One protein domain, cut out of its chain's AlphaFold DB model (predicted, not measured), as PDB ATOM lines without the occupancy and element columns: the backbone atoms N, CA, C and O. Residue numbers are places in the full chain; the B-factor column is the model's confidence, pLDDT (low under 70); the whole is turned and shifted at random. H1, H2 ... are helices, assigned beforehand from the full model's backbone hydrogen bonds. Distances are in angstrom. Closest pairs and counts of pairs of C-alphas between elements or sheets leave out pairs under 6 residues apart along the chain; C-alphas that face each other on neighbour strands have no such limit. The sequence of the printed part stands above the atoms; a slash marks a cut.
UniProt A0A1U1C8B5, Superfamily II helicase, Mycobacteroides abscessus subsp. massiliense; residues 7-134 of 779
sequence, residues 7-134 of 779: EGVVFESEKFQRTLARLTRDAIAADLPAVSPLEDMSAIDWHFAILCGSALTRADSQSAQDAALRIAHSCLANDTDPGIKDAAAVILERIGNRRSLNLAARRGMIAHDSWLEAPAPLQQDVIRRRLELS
ATOM      1  N   GLU A   7      93.663 -22.111-250.027       90.31
ATOM      2  CA  GLU A   7      93.569 -20.652-249.984       90.31
ATOM      3  C   GLU A   7      92.726 -20.096-251.140       90.31
ATOM      4  O   GLU A   7      91.762 -19.375-250.890       90.31
ATOM      5  N   GLY A   8      93.036 -20.472-252.386       88.69
ATOM      6  CA  GLY A   8      92.287 -20.025-253.563       88.69
ATOM      7  C   GLY A   8      90.808 -20.398-253.481       88.69
ATOM      8  O   GLY A   8      89.952 -19.544-253.677       88.69
ATOM      9  N   VAL A   9      90.502 -21.633-253.071       91.19
ATOM     10  CA  VAL A   9      89.114 -22.100-252.891       91.19
ATOM     11  C   VAL A   9      88.357 -21.268-251.847       91.19
ATOM     12  O   VAL A   9      87.180 -20.959-252.035       91.19
ATOM     13  N   VAL A  10      89.010 -20.894-250.741       93.00
ATOM     14  CA  VAL A  10      88.391 -20.060-249.699       93.00
ATOM     15  C   VAL A  10      88.133 -18.643-250.214       93.00
ATOM     16  O   VAL A  10      87.022 -18.140-250.055       93.00
ATOM     17  N   PHE A  11      89.115 -18.011-250.863       92.00
ATOM     18  CA  PHE A  11      88.979 -16.636-251.358       92.00
ATOM     19  C   PHE A  11      88.064 -16.499-252.584       92.00
ATOM     20  O   PHE A  11      87.468 -15.439-252.756       92.00
ATOM     21  N   GLU A  12      87.882 -17.547-253.393       92.69
ATOM     22  CA  GLU A  12      86.898 -17.586-254.490       92.69
ATOM     23  C   GLU A  12      85.444 -17.705-253.985       92.69
ATOM     24  O   GLU A  12      84.495 -17.442-254.726       92.69
ATOM     25  N   SER A  13      85.229 -18.082-252.718       94.06
ATOM     26  CA  SER A  13      83.888 -18.223-252.149       94.06
ATOM     27  C   SER A  13      83.235 -16.863-251.876       94.06
ATOM     28  O   SER A  13      83.602 -16.156-250.937       94.06
ATOM     29  N   GLU A  14      82.160 -16.537-252.604       91.75
ATOM     30  CA  GLU A  14      81.364 -15.328-252.335       91.75
ATOM     31  C   GLU A  14      80.829 -15.276-250.895       91.75
ATOM     32  O   GLU A  14      80.757 -14.207-250.284       91.75
ATOM     33  N   LYS A  15      80.456 -16.433-250.321       93.19
ATOM     34  CA  LYS A  15      79.992 -16.512-248.927       93.19
ATOM     35  C   LYS A  15      81.104 -16.078-247.972       93.19
ATOM     36  O   LYS A  15      80.833 -15.339-247.025       93.19
ATOM     37  N   PHE A  16      82.343 -16.504-248.222       93.81
ATOM     38  CA  PHE A  16      83.503 -16.106-247.430       93.81
ATOM     39  C   PHE A  16      83.797 -14.614-247.569       93.81
ATOM     40  O   PHE A  16      83.879 -13.933-246.551       93.81
ATOM     41  N   GLN A  17      83.849 -14.090-248.795       90.81
ATOM     42  CA  GLN A  17      84.090 -12.665-249.047       90.81
ATOM     43  C   GLN A  17      83.064 -11.774-248.329       90.81
ATOM     44  O   GLN A  17      83.440 -10.837-247.624       90.81
ATOM     45  N   ARG A  18      81.766 -12.106-248.416       89.06
ATOM     46  CA  ARG A  18      80.698 -11.380-247.701       89.06
ATOM     47  C   ARG A  18      80.843 -11.488-246.183       89.06
ATOM     48  O   ARG A  18      80.680 -10.490-245.483       89.06
ATOM     49  N   THR A  19      81.169 -12.679-245.676       91.81
ATOM     50  CA  THR A  19      81.383 -12.907-244.237       91.81
ATOM     51  C   THR A  19      82.552 -12.065-243.735       91.81
ATOM     52  O   THR A  19      82.396 -11.312-242.777       91.81
ATOM     53  N   LEU A  20      83.699 -12.114-244.415       90.88
ATOM     54  CA  LEU A  20      84.888 -11.351-244.054       90.88
ATOM     55  C   LEU A  20      84.620  -9.841-244.106       90.88
ATOM     56  O   LEU A  20      84.936  -9.142-243.144       90.88
ATOM     57  N   ALA A  21      83.977  -9.340-245.165       88.88
ATOM     58  CA  ALA A  21      83.613  -7.928-245.307       88.88
ATOM     59  C   ALA A  21      82.639  -7.441-244.220       88.88
ATOM     60  O   ALA A  21      82.667  -6.275-243.823       88.88
ATOM     61  N   ARG A  22      81.786  -8.322-243.696       88.44
ATOM     62  CA  ARG A  22      80.946  -7.998-242.547       88.44
ATOM     63  C   ARG A  22      81.735  -7.951-241.242       88.44
ATOM     64  O   ARG A  22      81.687  -6.919-240.583       88.44
ATOM     65  N   LEU A  23      82.491  -9.002-240.914       90.81
ATOM     66  CA  LEU A  23      83.318  -9.061-239.696       90.81
ATOM     67  C   LEU A  23      84.228  -7.835-239.576       90.81
ATOM     68  O   LEU A  23      84.360  -7.220-238.523       90.81
ATOM     69  N   THR A  24      84.787  -7.443-240.715       89.81
ATOM     70  CA  THR A  24      85.518  -6.200-240.933       89.81
ATOM     71  C   THR A  24      84.762  -4.951-240.469       89.81
ATOM     72  O   THR A  24      85.295  -4.158-239.695       89.81
ATOM     73  N   ARG A  25      83.540  -4.738-240.974       88.44
ATOM     74  CA  ARG A  25      82.736  -3.546-240.669       88.44
ATOM     75  C   ARG A  25      82.315  -3.525-239.205       88.44
ATOM     76  O   ARG A  25      82.422  -2.473-238.580       88.44
ATOM     77  N   ASP A  26      81.923  -4.675-238.662       88.00
ATOM     78  CA  ASP A  26      81.530  -4.818-237.258       88.00
ATOM     79  C   ASP A  26      82.712  -4.485-236.332       88.00
ATOM     80  O   ASP A  26      82.570  -3.721-235.376       88.00
ATOM     81  N   ALA A  27      83.915  -4.962-236.673       88.50
ATOM     82  CA  ALA A  27      85.130  -4.637-235.935       88.50
ATOM     83  C   ALA A  27      85.477  -3.137-236.004       88.50
ATOM     84  O   ALA A  27      85.861  -2.549-234.992       88.50
ATOM     85  N   ILE A  28      85.329  -2.487-237.166       90.44
ATOM     86  CA  ILE A  28      85.552  -1.035-237.307       90.44
ATOM     87  C   ILE A  28      84.540  -0.243-236.466       90.44
ATOM     88  O   ILE A  28      84.928   0.702-235.781       90.44
ATOM     89  N   ALA A  29      83.260  -0.625-236.490       88.38
ATOM     90  CA  ALA A  29      82.207   0.047-235.729       88.38
ATOM     91  C   ALA A  29      82.422  -0.066-234.208       88.38
ATOM     92  O   ALA A  29      82.208   0.905-233.483       88.38
ATOM     93  N   ALA A  30      82.908  -1.215-233.725       87.12
ATOM     94  CA  ALA A  30      83.254  -1.405-232.314       87.12
ATOM     95  C   ALA A  30      84.396  -0.472-231.858       87.12
ATOM     96  O   ALA A  30      84.362   0.105-230.761       87.12
ATOM     97  N   ASP A  31      85.403  -0.276-232.712       87.94
ATOM     98  CA  ASP A  31      86.529   0.608-232.417       87.94
ATOM     99  C   ASP A  31      86.192   2.095-232.547       87.94
ATOM    100  O   ASP A  31      86.704   2.900-231.759       87.94
ATOM    101  N   LEU A  32      85.321   2.444-233.497       91.81
ATOM    102  CA  LEU A  32      84.926   3.808-233.846       91.81
ATOM    103  C   LEU A  32      83.412   4.013-233.615       91.81
ATOM    104  O   LEU A  32      82.646   4.106-234.575       91.81
ATOM    105  N   PRO A  33      82.959   4.138-232.353       87.12
ATOM    106  CA  PRO A  33      81.534   4.119-231.995       87.12
ATOM    107  C   PRO A  33      80.734   5.316-232.532       87.12
ATOM    108  O   PRO A  33      79.508   5.272-232.569       87.12
ATOM    109  N   ALA A  34      81.405   6.393-232.952       91.62
ATOM    110  CA  ALA A  34      80.760   7.550-233.575       91.62
ATOM    111  C   ALA A  34      80.259   7.273-235.006       91.62
ATOM    112  O   ALA A  34      79.525   8.082-235.577       91.62
ATOM    113  N   VAL A  35      80.675   6.159-235.611       92.50
ATOM    114  CA  VAL A  35      80.266   5.768-236.959       92.50
ATOM    115  C   VAL A  35      78.925   5.055-236.879       92.50
ATOM    116  O   VAL A  35      78.822   3.975-236.313       92.50
ATOM    117  N   SER A  36      77.898   5.628-237.503       91.44
ATOM    118  CA  SER A  36      76.649   4.914-237.767       91.44
ATOM    119  C   SER A  36      76.885   3.922-238.912       91.44
ATOM    120  O   SER A  36      77.127   4.383-240.039       91.44
ATOM    121  N   PRO A  37      76.869   2.599-238.657       83.88
ATOM    122  CA  PRO A  37      77.161   1.598-239.675       83.88
ATOM    123  C   PRO A  37      76.044   1.529-240.722       83.88
ATOM    124  O   PRO A  37      74.915   1.960-240.486       83.88
ATOM    125  N   LEU A  38      76.361   0.979-241.894       80.56
ATOM    126  CA  LEU A  38      75.333   0.572-242.853       80.56
ATOM    127  C   LEU A  38      74.551  -0.622-242.288       80.56
ATOM    128  O   LEU A  38      75.159  -1.557-241.771       80.56
ATOM    129  N   GLU A  39      73.224  -0.605-242.405       69.62
ATOM    130  CA  GLU A  39      72.382  -1.725-241.977       69.62
ATOM    131  C   GLU A  39      72.685  -2.977-242.821       69.62
ATOM    132  O   GLU A  39      72.379  -3.031-244.012       69.62
ATOM    133  N   ASP A  40      73.287  -3.992-242.198       68.44
ATOM    134  CA  ASP A  40      73.410  -5.348-242.739       68.44
ATOM    135  C   ASP A  40      72.819  -6.336-241.727       68.44
ATOM    136  O   ASP A  40      73.430  -6.672-240.713       68.44
ATOM    137  N   MET A  41      71.588  -6.769-242.007       61.53
ATOM    138  CA  MET A  41      70.776  -7.622-241.133       61.53
ATOM    139  C   MET A  41      71.032  -9.122-241.331       61.53
ATOM    140  O   MET A  41      70.291  -9.944-240.789       61.53
ATOM    141  N   SER A  42      72.032  -9.516-242.132       72.56
ATOM    142  CA  SER A  42      72.368 -10.939-242.277       72.56
ATOM    143  C   SER A  42      72.756 -11.537-240.912       72.56
ATOM    144  O   SER A  42      73.074 -10.809-239.974       72.56
ATOM    145  N   ALA A  43      72.792 -12.858-240.740       81.00
ATOM    146  CA  ALA A  43      73.403 -13.496-239.561       81.00
ATOM    147  C   ALA A  43      74.816 -13.990-239.914       81.00
ATOM    148  O   ALA A  43      75.039 -14.423-241.046       81.00
ATOM    149  N   ILE A  44      75.771 -13.902-238.981       89.00
ATOM    150  CA  ILE A  44      77.120 -14.448-239.190       89.00
ATOM    151  C   ILE A  44      77.057 -15.955-238.948       89.00
ATOM    152  O   ILE A  44      76.691 -16.404-237.866       89.00
ATOM    153  N   ASP A  45      77.447 -16.737-239.951       93.25
ATOM    154  CA  ASP A  45      77.673 -18.174-239.795       93.25
ATOM    155  C   ASP A  45      79.084 -18.404-239.231       93.25
ATOM    156  O   ASP A  45      80.063 -18.534-239.971       93.25
ATOM    157  N   TRP A  46      79.190 -18.399-237.901       93.81
ATOM    158  CA  TRP A  46      80.465 -18.543-237.195       93.81
ATOM    159  C   TRP A  46      81.156 -19.885-237.451       93.81
ATOM    160  O   TRP A  46      82.382 -19.931-237.529       93.81
ATOM    161  N   HIS A  47      80.394 -20.963-237.650       94.06
ATOM    162  CA  HIS A  47      80.953 -22.278-237.972       94.06
ATOM    163  C   HIS A  47      81.651 -22.252-239.332       94.06
ATOM    164  O   HIS A  47      82.780 -22.726-239.469       94.06
ATOM    165  N   PHE A  48      81.007 -21.642-240.332       95.00
ATOM    166  CA  PHE A  48      81.617 -21.429-241.639       95.00
ATOM    167  C   PHE A  48      82.845 -20.510-241.557       95.00
ATOM    168  O   PHE A  48      83.877 -20.823-242.150       95.00
ATOM    169  N   ALA A  49      82.771 -19.420-240.787       94.69
ATOM    170  CA  ALA A  49      83.898 -18.507-240.607       94.69
ATOM    171  C   ALA A  49      85.116 -19.217-239.987       94.69
ATOM    172  O   ALA A  49      86.209 -19.141-240.545       94.69
ATOM    173  N   ILE A  50      84.931 -19.962-238.892       94.31
ATOM    174  CA  ILE A  50      85.993 -20.747-238.239       94.31
ATOM    175  C   ILE A  50      86.568 -21.809-239.180       94.31
ATOM    176  O   ILE A  50      87.786 -21.979-239.223       94.31
ATOM    177  N   LEU A  51      85.730 -22.496-239.966       94.44
ATOM    178  CA  LEU A  51      86.195 -23.472-240.956       94.44
ATOM    179  C   LEU A  51      87.137 -22.822-241.980       94.44
ATOM    180  O   LEU A  51      88.233 -23.333-242.218       94.44
ATOM    181  N   CYS A  52      86.740 -21.679-242.545       94.81
ATOM    182  CA  CYS A  52      87.582 -20.918-243.464       94.81
ATOM    183  C   CYS A  52      88.855 -20.403-242.773       94.81
ATOM    184  O   CYS A  52      89.945 -20.573-243.309       94.81
ATOM    185  N   GLY A  53      88.749 -19.845-241.564       94.06
ATOM    186  CA  GLY A  53      89.904 -19.382-240.791       94.06
ATOM    187  C   GLY A  53      90.913 -20.503-240.526       94.06
ATOM    188  O   GLY A  53      92.104 -20.335-240.771       94.06
ATOM    189  N   SER A  54      90.434 -21.684-240.125       92.81
ATOM    190  CA  SER A  54      91.252 -22.886-239.933       92.81
ATOM    191  C   SER A  54      91.911 -23.372-241.228       92.81
ATOM    192  O   SER A  54      93.025 -23.892-241.184       92.81
ATOM    193  N   ALA A  55      91.240 -23.252-242.376       92.38
ATOM    194  CA  ALA A  55      91.816 -23.599-243.674       92.38
ATOM    195  C   ALA A  55      92.976 -22.659-244.049       92.38
ATOM    196  O   ALA A  55      93.974 -23.094-244.626       92.38
ATOM    197  N   LEU A  56      92.879 -21.387-243.659       93.25
ATOM    198  CA  LEU A  56      93.863 -20.355-243.973       93.25
ATOM    199  C   LEU A  56      95.108 -20.381-243.070       93.25
ATOM    200  O   LEU A  56      96.142 -19.862-243.478       93.25
ATOM    201  N   THR A  57      95.087 -21.036-241.898       89.19
ATOM    202  CA  THR A  57      96.236 -21.024-240.956       89.19
ATOM    203  C   THR A  57      97.530 -21.642-241.500       89.19
ATOM    204  O   THR A  57      98.579 -21.494-240.879       89.19
ATOM    205  N   ARG A  58      97.460 -22.385-242.612       81.81
ATOM    206  CA  ARG A  58      98.624 -23.009-243.266       81.81
ATOM    207  C   ARG A  58      99.215 -22.174-244.400       81.81
ATOM    208  O   ARG A  58     100.265 -22.547-244.912       81.81
ATOM    209  N   ALA A  59      98.535 -21.115-244.826       85.25
ATOM    210  CA  ALA A  59      99.023 -20.247-245.883       85.25
ATOM    211  C   ALA A  59      99.953 -19.172-245.302       85.25
ATOM    212  O   ALA A  59      99.672 -18.568-244.266       85.25
ATOM    213  N   ASP A  60     101.057 -18.920-246.002       78.00
ATOM    214  CA  ASP A  60     102.034 -17.890-245.630       78.00
ATOM    215  C   ASP A  60     101.700 -16.510-246.221       78.00
ATOM    216  O   ASP A  60     102.417 -15.537-245.970       78.00
ATOM    217  N   SER A  61     100.627 -16.409-247.012       84.81
ATOM    218  CA  SER A  61     100.217 -15.158-247.642       84.81
ATOM    219  C   SER A  61      99.675 -14.163-246.616       84.81
ATOM    220  O   SER A  61      98.983 -14.513-245.653       84.81
ATOM    221  N   GLN A  62      99.961 -12.882-246.851       83.25
ATOM    222  CA  GLN A  62      99.481 -11.798-245.997       83.25
ATOM    223  C   GLN A  62      97.945 -11.778-245.881       83.25
ATOM    224  O   GLN A  62      97.418 -11.557-244.793       83.25
ATOM    225  N   SER A  63      97.225 -12.026-246.981       86.38
ATOM    226  CA  SER A  63      95.756 -12.037-247.025       86.38
ATOM    227  C   SER A  63      95.163 -13.167-246.187       86.38
ATOM    228  O   SER A  63      94.220 -12.936-245.429       86.38
ATOM    229  N   ALA A  64      95.717 -14.380-246.277       89.69
ATOM    230  CA  ALA A  64      95.243 -15.521-245.503       89.69
ATOM    231  C   ALA A  64      95.456 -15.317-243.998       89.69
ATOM    232  O   ALA A  64      94.549 -15.573-243.205       89.69
ATOM    233  N   GLN A  65      96.629 -14.810-243.610       88.75
ATOM    234  CA  GLN A  65      96.938 -14.518-242.211       88.75
ATOM    235  C   GLN A  65      96.077 -13.380-241.656       88.75
ATOM    236  O   GLN A  65      95.552 -13.507-240.549       88.75
ATOM    237  N   ASP A  66      95.877 -12.304-242.426       89.50
ATOM    238  CA  ASP A  66      94.983 -11.206-242.047       89.50
ATOM    239  C   ASP A  66      93.551 -11.713-241.834       89.50
ATOM    240  O   ASP A  66      92.964 -11.467-240.779       89.50
ATOM    241  N   ALA A  67      93.017 -12.502-242.770       92.56
ATOM    242  CA  ALA A  67      91.667 -13.041-242.667       92.56
ATOM    243  C   ALA A  67      91.503 -14.017-241.489       92.56
ATOM    244  O   ALA A  67      90.512 -13.931-240.760       92.56
ATOM    245  N   ALA A  68      92.471 -14.911-241.256       94.38
ATOM    246  CA  ALA A  68      92.451 -15.829-240.115       94.38
ATOM    247  C   ALA A  68      92.462 -15.073-238.775       94.38
ATOM    248  O   ALA A  68      91.686 -15.409-237.876       94.38
ATOM    249  N   LEU A  69      93.282 -14.020-238.661       92.88
ATOM    250  CA  LEU A  69      93.285 -13.128-237.499       92.88
ATOM    251  C   LEU A  69      91.944 -12.421-237.321       92.88
ATOM    252  O   LEU A  69      91.388 -12.459-236.224       92.88
ATOM    253  N   ARG A  70      91.398 -11.859-238.407       93.50
ATOM    254  CA  ARG A  70      90.117 -11.142-238.412       93.50
ATOM    255  C   ARG A  70      89.014 -12.018-237.838       93.50
ATOM    256  O   ARG A  70      88.296 -11.611-236.934       93.50
ATOM    257  N   ILE A  71      88.918 -13.245-238.344       95.31
ATOM    258  CA  ILE A  71      87.913 -14.221-237.933       95.31
ATOM    259  C   ILE A  71      88.089 -14.564-236.459       95.31
ATOM    260  O   ILE A  71      87.126 -14.468-235.700       95.31
ATOM    261  N   ALA A  72      89.306 -14.921-236.042       94.56
ATOM    262  CA  ALA A  72      89.562 -15.310-234.663       94.56
ATOM    263  C   ALA A  72      89.269 -14.163-233.682       94.56
ATOM    264  O   ALA A  72      88.554 -14.360-232.703       94.56
ATOM    265  N   HIS A  73      89.753 -12.948-233.952       93.50
ATOM    266  CA  HIS A  73      89.504 -11.785-233.094       93.50
ATOM    267  C   HIS A  73      88.026 -11.397-233.062       93.50
ATOM    268  O   HIS A  73      87.506 -11.118-231.984       93.50
ATOM    269  N   SER A  74      87.320 -11.440-234.197       92.38
ATOM    270  CA  SER A  74      85.876 -11.195-234.218       92.38
ATOM    271  C   SER A  74      85.098 -12.241-233.417       92.38
ATOM    272  O   SER A  74      84.160 -11.862-232.721       92.38
ATOM    273  N   CYS A  75      85.488 -13.520-233.451       92.38
ATOM    274  CA  CYS A  75      84.858 -14.556-232.621       92.38
ATOM    275  C   CYS A  75      85.012 -14.249-231.125       92.38
ATOM    276  O   CYS A  75      84.046 -14.349-230.373       92.38
ATOM    277  N   LEU A  76      86.215 -13.836-230.706       90.50
ATOM    278  CA  LEU A  76      86.522 -13.516-229.309       90.50
ATOM    279  C   LEU A  76      85.796 -12.259-228.813       90.50
ATOM    280  O   LEU A  76      85.367 -12.214-227.662       90.50
ATOM    281  N   ALA A  77      85.673 -11.243-229.670       87.94
ATOM    282  CA  ALA A  77      85.075  -9.958-229.319       87.94
ATOM    283  C   ALA A  77      83.537  -9.977-229.279       87.94
ATOM    284  O   ALA A  77      82.940  -9.118-228.635       87.94
ATOM    285  N   ASN A  78      82.902 -10.926-229.972       87.44
ATOM    286  CA  ASN A  78      81.448 -11.059-230.014       87.44
ATOM    287  C   ASN A  78      80.931 -12.067-228.977       87.44
ATOM    288  O   ASN A  78      81.669 -12.913-228.460       87.44
ATOM    289  N   ASP A  79      79.632 -11.985-228.692       84.94
ATOM    290  CA  ASP A  79      78.931 -12.968-227.869       84.94
ATOM    291  C   ASP A  79      78.687 -14.246-228.687       84.94
ATOM    292  O   ASP A  79      77.671 -14.411-229.362       84.94
ATOM    293  N   THR A  80      79.709 -15.097-228.731       87.06
ATOM    294  CA  THR A  80      79.709 -16.395-229.412       87.06
ATOM    295  C   THR A  80      79.766 -17.536-228.401       87.06
ATOM    296  O   THR A  80      80.248 -17.357-227.278       87.06
ATOM    297  N   ASP A  81      79.301 -18.719-228.813       89.06
ATOM    298  CA  ASP A  81      79.345 -19.923-227.983       89.06
ATOM    299  C   ASP A  81      80.780 -20.214-227.498       89.06
ATOM    300  O   ASP A  81      81.728 -20.057-228.277       89.06
ATOM    301  N   PRO A  82      80.974 -20.709-226.258       86.75
ATOM    302  CA  PRO A  82      82.304 -21.005-225.719       86.75
ATOM    303  C   PRO A  82      83.172 -21.865-226.651       86.75
ATOM    304  O   PRO A  82      84.316 -21.514-226.917       86.75
ATOM    305  N   GLY A  83      82.596 -22.902-227.272       88.19
ATOM    306  CA  GLY A  83      83.326 -23.757-228.216       88.19
ATOM    307  C   GLY A  83      83.817 -23.036-229.482       88.19
ATOM    308  O   GLY A  83      84.837 -23.422-230.051       88.19
ATOM    309  N   ILE A  84      83.142 -21.963-229.917       90.69
ATOM    310  CA  ILE A  84      83.595 -21.115-231.035       90.69
ATOM    311  C   ILE A  84      84.783 -20.259-230.588       90.69
ATOM    312  O   ILE A  84      85.749 -20.111-231.341       90.69
ATOM    313  N   LYS A  85      84.745 -19.732-229.360       91.19
ATOM    314  CA  LYS A  85      85.870 -18.989-228.776       91.19
ATOM    315  C   LYS A  85      87.096 -19.879-228.584       91.19
ATOM    316  O   LYS A  85      88.202 -19.450-228.909       91.19
ATOM    317  N   ASP A  86      86.907 -21.131-228.177       89.19
ATOM    318  CA  ASP A  86      87.998 -22.107-228.057       89.19
ATOM    319  C   ASP A  86      88.567 -22.499-229.426       89.19
ATOM    320  O   ASP A  86      89.784 -22.578-229.603       89.19
ATOM    321  N   ALA A  87      87.717 -22.648-230.447       91.44
ATOM    322  CA  ALA A  87      88.181 -22.860-231.817       91.44
ATOM    323  C   ALA A  87      88.965 -21.650-232.363       91.44
ATOM    324  O   ALA A  87      89.998 -21.822-233.017       91.44
ATOM    325  N   ALA A  88      88.523 -20.425-232.062       93.06
ATOM    326  CA  ALA A  88      89.274 -19.211-232.370       93.06
ATOM    327  C   ALA A  88      90.625 -19.187-231.638       93.06
ATOM    328  O   ALA A  88      91.631 -18.775-232.222       93.06
ATOM    329  N   ALA A  89      90.676 -19.689-230.399       92.31
ATOM    330  CA  ALA A  89      91.921 -19.797-229.658       92.31
ATOM    331  C   ALA A  89      92.916 -20.757-230.331       92.31
ATOM    332  O   ALA A  89      94.080 -20.405-230.526       92.31
ATOM    333  N   VAL A  90      92.440 -21.917-230.800       93.19
ATOM    334  CA  VAL A  90      93.241 -22.873-231.589       93.19
ATOM    335  C   VAL A  90      93.772 -22.241-232.883       93.19
ATOM    336  O   VAL A  90      94.929 -22.461-233.243       93.19
ATOM    337  N   ILE A  91      92.971 -21.429-233.584       93.69
ATOM    338  CA  ILE A  91      93.428 -20.700-234.783       93.69
ATOM    339  C   ILE A  91      94.595 -19.766-234.438       93.69
ATOM    340  O   ILE A  91      95.602 -19.767-235.149       93.69
ATOM    341  N   LEU A  92      94.492 -19.002-233.345       92.12
ATOM    342  CA  LEU A  92      95.549 -18.086-232.906       92.12
ATOM    343  C   LEU A  92      96.829 -18.822-232.480       92.12
ATOM    344  O   LEU A  92      97.923 -18.356-232.799       92.12
ATOM    345  N   GLU A  93      96.715 -19.978-231.822       91.00
ATOM    346  CA  GLU A  93      97.857 -20.849-231.510       91.00
ATOM    347  C   GLU A  93      98.562 -21.335-232.786       91.00
ATOM    348  O   GLU A  93      99.784 -21.224-232.908       91.00
ATOM    349  N   ARG A  94      97.800 -21.805-233.787       89.50
ATOM    350  CA  ARG A  94      98.343 -22.324-235.058       89.50
ATOM    351  C   ARG A  94      99.195 -21.306-235.809       89.50
ATOM    352  O   ARG A  94     100.277 -21.639-236.303       89.50
ATOM    353  N   ILE A  95      98.726 -20.063-235.875       88.81
ATOM    354  CA  ILE A  95      99.452 -18.967-236.533       88.81
ATOM    355  C   ILE A  95     100.554 -18.361-235.643       88.81
ATOM    356  O   ILE A  95     101.269 -17.459-236.075       88.81
ATOM    357  N   GLY A  96     100.724 -18.849-234.409       87.69
ATOM    358  CA  GLY A  96     101.749 -18.377-233.478       87.69
ATOM    359  C   GLY A  96     101.441 -17.018-232.842       87.69
ATOM    360  O   GLY A  96     102.360 -16.310-232.430       87.69
ATOM    361  N   ASN A  97     100.164 -16.631-232.747       89.06
ATOM    362  CA  ASN A  97      99.725 -15.357-232.171       89.06
ATOM    363  C   ASN A  97      99.281 -15.491-230.697       89.06
ATOM    364  O   ASN A  97      98.184 -15.092-230.296       89.06
ATOM    365  N   ARG A  98     100.184 -16.014-229.861       87.62
ATOM    366  CA  ARG A  98      99.970 -16.201-228.413       87.62
ATOM    367  C   ARG A  98      99.747 -14.890-227.656       87.62
ATOM    368  O   ARG A  98      98.977 -14.831-226.702       87.62
ATOM    369  N   ARG A  99     100.351 -13.784-228.106       88.12
ATOM    370  CA  ARG A  99     100.156 -12.476-227.456       88.12
ATOM    371  C   ARG A  99      98.718 -11.964-227.570       88.12
ATOM    372  O   ARG A  99      98.243 -11.340-226.625       88.12
ATOM    373  N   SER A 100      98.023 -12.230-228.680       88.81
ATOM    374  CA  SER A 100      96.594 -11.913-228.801       88.81
ATOM    375  C   SER A 100      95.734 -12.771-227.874       88.81
ATOM    376  O   SER A 100      94.774 -12.251-227.315       88.81
ATOM    377  N   LEU A 101      96.099 -14.036-227.633       89.38
ATOM    378  CA  LEU A 101      95.422 -14.887-226.644       89.38
ATOM    379  C   LEU A 101      95.593 -14.351-225.227       89.38
ATOM    380  O   LEU A 101      94.612 -14.154-224.518       89.38
ATOM    381  N   ASN A 102      96.823 -14.004-224.848       90.19
ATOM    382  CA  ASN A 102      97.103 -13.398-223.548       90.19
ATOM    383  C   ASN A 102      96.390 -12.049-223.374       90.19
ATOM    384  O   ASN A 102      96.035 -11.666-222.262       90.19
ATOM    385  N   LEU A 103      96.187 -11.291-224.457       90.25
ATOM    386  CA  LEU A 103      95.364 -10.081-224.436       90.25
ATOM    387  C   LEU A 103      93.877 -10.410-224.228       90.25
ATOM    388  O   LEU A 103      93.238  -9.775-223.394       90.25
ATOM    389  N   ALA A 104      93.342 -11.396-224.950       90.44
ATOM    390  CA  ALA A 104      91.951 -11.830-224.830       90.44
ATOM    391  C   ALA A 104      91.634 -12.358-223.423       90.44
ATOM    392  O   ALA A 104      90.634 -11.949-222.835       90.44
ATOM    393  N   ALA A 105      92.521 -13.173-222.846       90.69
ATOM    394  CA  ALA A 105      92.398 -13.668-221.478       90.69
ATOM    395  C   ALA A 105      92.430 -12.525-220.449       90.69
ATOM    396  O   ALA A 105      91.543 -12.425-219.605       90.69
ATOM    397  N   ARG A 106      93.378 -11.581-220.575       91.25
ATOM    398  CA  ARG A 106      93.443 -10.388-219.704       91.25
ATOM    399  C   ARG A 106      92.203  -9.497-219.801       91.25
ATOM    400  O   ARG A 106      91.843  -8.858-218.820       91.25
ATOM    401  N   ARG A 107      91.552  -9.449-220.967       90.56
ATOM    402  CA  ARG A 107      90.285  -8.728-221.186       90.56
ATOM    403  C   ARG A 107      89.044  -9.562-220.818       90.56
ATOM    404  O   ARG A 107      87.934  -9.108-221.070       90.56
ATOM    405  N   GLY A 108      89.212 -10.759-220.246       89.50
ATOM    406  CA  GLY A 108      88.111 -11.625-219.812       89.50
ATOM    407  C   GLY A 108      87.284 -12.226-220.954       89.50
ATOM    408  O   GLY A 108      86.151 -12.634-220.733       89.50
ATOM    409  N   MET A 109      87.819 -12.260-222.180       90.00
ATOM    410  CA  MET A 109      87.107 -12.781-223.356       90.00
ATOM    411  C   MET A 109      87.115 -14.316-223.412       90.00
ATOM    412  O   MET A 109      86.175 -14.907-223.942       90.00
ATOM    413  N   ILE A 110      88.173 -14.937-222.874       90.44
ATOM    414  CA  ILE A 110      88.402 -16.388-222.779       90.44
ATOM    415  C   ILE A 110      89.154 -16.728-221.487       90.44
ATOM    416  O   ILE A 110      89.792 -15.857-220.893       90.44
ATOM    417  N   ALA A 111      89.113 -17.996-221.072       86.81
ATOM    418  CA  ALA A 111      89.973 -18.506-220.006       86.81
ATOM    419  C   ALA A 111      91.443 -18.608-220.462       86.81
ATOM    420  O   ALA A 111      91.739 -18.693-221.656       86.81
ATOM    421  N   HIS A 112      92.373 -18.627-219.503       83.94
ATOM    422  CA  HIS A 112      93.767 -18.969-219.794       83.94
ATOM    423  C   HIS A 112      93.862 -20.408-220.321       83.94
ATOM    424  O   HIS A 112      93.206 -21.299-219.790       83.94
ATOM    425  N   ASP A 113      94.663 -20.607-221.373       83.44
ATOM    426  CA  ASP A 113      94.851 -21.897-222.050       83.44
ATOM    427  C   ASP A 113      93.546 -22.594-222.487       83.44
ATOM    428  O   ASP A 113      93.459 -23.819-222.493       83.44
ATOM    429  N   SER A 114      92.538 -21.828-222.928       84.31
ATOM    430  CA  SER A 114      91.231 -22.382-223.333       84.31
ATOM    431  C   SER A 114      91.293 -23.399-224.488       84.31
ATOM    432  O   SER A 114      90.393 -24.214-224.661       84.31
ATOM    433  N   TRP A 115      92.399 -23.442-225.240       84.19
ATOM    434  CA  TRP A 115      92.663 -24.483-226.239       84.19
ATOM    435  C   TRP A 115      92.734 -25.903-225.636       84.19
ATOM    436  O   TRP A 115      92.580 -26.871-226.379       84.19
ATOM    437  N   LEU A 116      92.933 -26.045-224.318       87.25
ATOM    438  CA  LEU A 116      92.858 -27.324-223.597       87.25
ATOM    439  C   LEU A 116      91.438 -27.906-223.553       87.25
ATOM    440  O   LEU A 116      91.285 -29.107-223.361       87.25
ATOM    441  N   GLU A 117      90.409 -27.093-223.785       86.75
ATOM    442  CA  GLU A 117      89.021 -27.557-223.897       86.75
ATOM    443  C   GLU A 117      88.705 -28.094-225.308       86.75
ATOM    444  O   GLU A 117      87.680 -28.739-225.536       86.75
ATOM    445  N   ALA A 118      89.599 -27.876-226.284       85.94
ATOM    446  CA  ALA A 118      89.423 -28.380-227.642       85.94
ATOM    447  C   ALA A 118      89.532 -29.919-227.693       85.94
ATOM    448  O   ALA A 118      90.214 -30.521-226.867       85.94
ATOM    449  N   PRO A 119      88.944 -30.600-228.694       89.19
ATOM    450  CA  PRO A 119      89.133 -32.038-228.883       89.19
ATOM    451  C   PRO A 119      90.613 -32.445-228.969       89.19
ATOM    452  O   PRO A 119      91.423 -31.741-229.575       89.19
ATOM    453  N   ALA A 120      90.952 -33.630-228.451       91.31
ATOM    454  CA  ALA A 120      92.334 -34.122-228.357       91.31
ATOM    455  C   ALA A 120      93.179 -33.988-229.650       91.31
ATOM    456  O   ALA A 120      94.342 -33.595-229.542       91.31
ATOM    457  N   PRO A 121      92.652 -34.224-230.873       90.88
ATOM    458  CA  PRO A 121      93.427 -33.995-232.097       90.88
ATOM    459  C   PRO A 121      93.858 -32.533-232.300       90.88
ATOM    460  O   PRO A 121      94.948 -32.279-232.805       90.88
ATOM    461  N   LEU A 122      93.024 -31.566-231.900       89.00
ATOM    462  CA  LEU A 122      93.358 -30.141-231.973       89.00
ATOM    463  C   LEU A 122      94.349 -29.746-230.878       89.00
ATOM    464  O   LEU A 122      95.267 -28.981-231.155       89.00
ATOM    465  N   GLN A 123      94.227 -30.313-229.675       91.25
ATOM    466  CA  GLN A 123      95.220 -30.112-228.614       91.25
ATOM    467  C   GLN A 123      96.608 -30.598-229.047       91.25
ATOM    468  O   GLN A 123      97.590 -29.884-228.879       91.25
ATOM    469  N   GLN A 124      96.698 -31.790-229.651       91.56
ATOM    470  CA  GLN A 124      97.962 -32.331-230.166       91.56
ATOM    471  C   GLN A 124      98.582 -31.426-231.232       91.56
ATOM    472  O   GLN A 124      99.795 -31.225-231.243       91.56
ATOM    473  N   ASP A 125      97.754 -30.864-232.108       89.88
ATOM    474  CA  ASP A 125      98.195 -29.928-233.137       89.88
ATOM    475  C   ASP A 125      98.708 -28.608-232.534       89.88
ATOM    476  O   ASP A 125      99.771 -28.126-232.925       89.88
ATOM    477  N   VAL A 126      98.028 -28.068-231.514       91.19
ATOM    478  CA  VAL A 126      98.502 -26.898-230.752       91.19
ATOM    479  C   VAL A 126      99.820 -27.195-230.040       91.19
ATOM    480  O   VAL A 126     100.764 -26.420-230.173       91.19
ATOM    481  N   ILE A 127      99.931 -28.326-229.336       91.94
ATOM    482  CA  ILE A 127     101.163 -28.736-228.641       91.94
ATOM    483  C   ILE A 127     102.316 -28.851-229.637       91.94
ATOM    484  O   ILE A 127     103.383 -28.279-229.418       91.94
ATOM    485  N   ARG A 128     102.092 -29.536-230.765       92.25
ATOM    486  CA  ARG A 128     103.078 -29.636-231.842       92.25
ATOM    487  C   ARG A 128     103.506 -28.250-232.312       92.25
ATOM    488  O   ARG A 128     104.701 -28.000-232.440       92.25
ATOM    489  N   ARG A 129     102.555 -27.343-232.549       90.00
ATOM    490  CA  ARG A 129     102.872 -25.996-233.022       90.00
ATOM    491  C   ARG A 129     103.650 -25.182-231.994       90.00
ATOM    492  O   ARG A 129     104.603 -24.500-232.363       90.00
ATOM    493  N   ARG A 130     103.285 -25.279-230.714       90.38
ATOM    494  CA  ARG A 130     104.011 -24.645-229.606       90.38
ATOM    495  C   ARG A 130     105.455 -25.139-229.540       90.38
ATOM    496  O   ARG A 130     106.344 -24.308-229.416       90.38
ATOM    497  N   LEU A 131     105.692 -26.442-229.713       90.88
ATOM    498  CA  LEU A 131     107.042 -27.018-229.776       90.88
ATOM    499  C   LEU A 131     107.826 -26.536-231.007       90.88
ATOM    500  O   LEU A 131     108.983 -26.149-230.881       90.88
ATOM    501  N   GLU A 132     107.205 -26.506-232.191       91.31
ATOM    502  CA  GLU A 132     107.840 -26.007-233.425       91.31
ATOM    503  C   GLU A 132     108.265 -24.532-233.318       91.31
ATOM    504  O   GLU A 132     109.285 -24.129-233.887       91.31
ATOM    505  N   LEU A 133     107.468 -23.733-232.606       90.75
ATOM    506  CA  LEU A 133     107.671 -22.304-232.390       90.75
ATOM    507  C   LEU A 133     108.353 -21.976-231.054       90.75
ATOM    508  O   LEU A 133     108.475 -20.800-230.711       90.75
ATOM    509  N   SER A 134     108.775 -22.976-230.285       91.94
ATOM    510  CA  SER A 134     109.599 -22.759-229.101       91.94
ATOM    511  C   SER A 134     111.071 -22.779-229.498       91.94
ATOM    512  O   SER A 134     111.508 -23.556-230.355       91.94
TER     513      SER A 134
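Overview. This is residues 7 to 134 of the 779 residues of the protein "Superfamily II helicase" of Mycobacteroides abscessus subsp. massiliense (UniProt A0A1U1C8B5). Three helices, H3, H4 and H5, make an up-and-down bundle that is the core, each running against the one before it in the chain. The long helix H2 crosses H4 steeply on one side of this core, and H8 packs on H5 at the other end of the longest axis; H6 folds back from H5, short H1 and H7 fill in at the edges, and residues 31 to 36 stick out beyond H2. The printed part has 128 residues with eight named helices, H1 to H8 in order, and no named strand; its class is all helix. It is compact, with a radius of gyration of the C-alphas of 14.6 A and spans of 44 by 35 by 23 A.

Arrangement. Start at H1, residues 7 to 11, which touches H3, residues 46 to 56; the closest C-alphas, of Glu 7 and Leu 56, are 6.0 A apart. Next look at H2, residues 14 to 31: its residues 20 to 27 touch H4, residues 62 to 77, closest at C-alphas 23 and 74, 6.4 A, at a steep tilt of 58 degrees, the same way. With residues 16 to 19 alone, H2 only just touches H3, with 3 pairs of C-alphas within 8 A; the closest are those of Thr 19 and Ala 49, 7.1 A. H3 and H4 form a helical hairpin at 32 degrees, with C-alphas 53 and 68 closest at 4.4 A. H4 forms another with H5, residues 82 to 94, where C-alphas 72 and 88 are closest at 4.5 A. H5 is the hub, touching five helices, among them H8, residues 120 to 132, the same way at a shallow tilt of 29 degrees; the closest C-alphas, of Glu 93 and Val 126, are 6.1 A apart. Every O i to N i+4 pair is within hydrogen-bond range in each named helix but H7, residues 114 to 117, which is too short for one.

Along the chain. Find C-alpha 7 at (93.569, -20.652, -249.984), where H1 begins. H2 runs 26.0 A from C-alpha 14 at (81.364, -15.328, -252.335); H3 is 15.1 A long, H4 22.1 A and H5 18.6 A. H6, residues 98 to 106, is 12.3 A long and forms a helical hairpin with H5. After H7, H8 runs 18.2 A to C-alpha 132 at (107.840, -26.007, -233.425).

Size, cuts and confidence. The two C-alphas farthest apart, those of Ser 36 and Leu 131, are 44.8 A apart. The printed part has no cut. The link from H2 to H3, residues 32 to 45, is long, and in it residues 39 to 41 have pLDDT under 70; the mean of the printed part is 89.3.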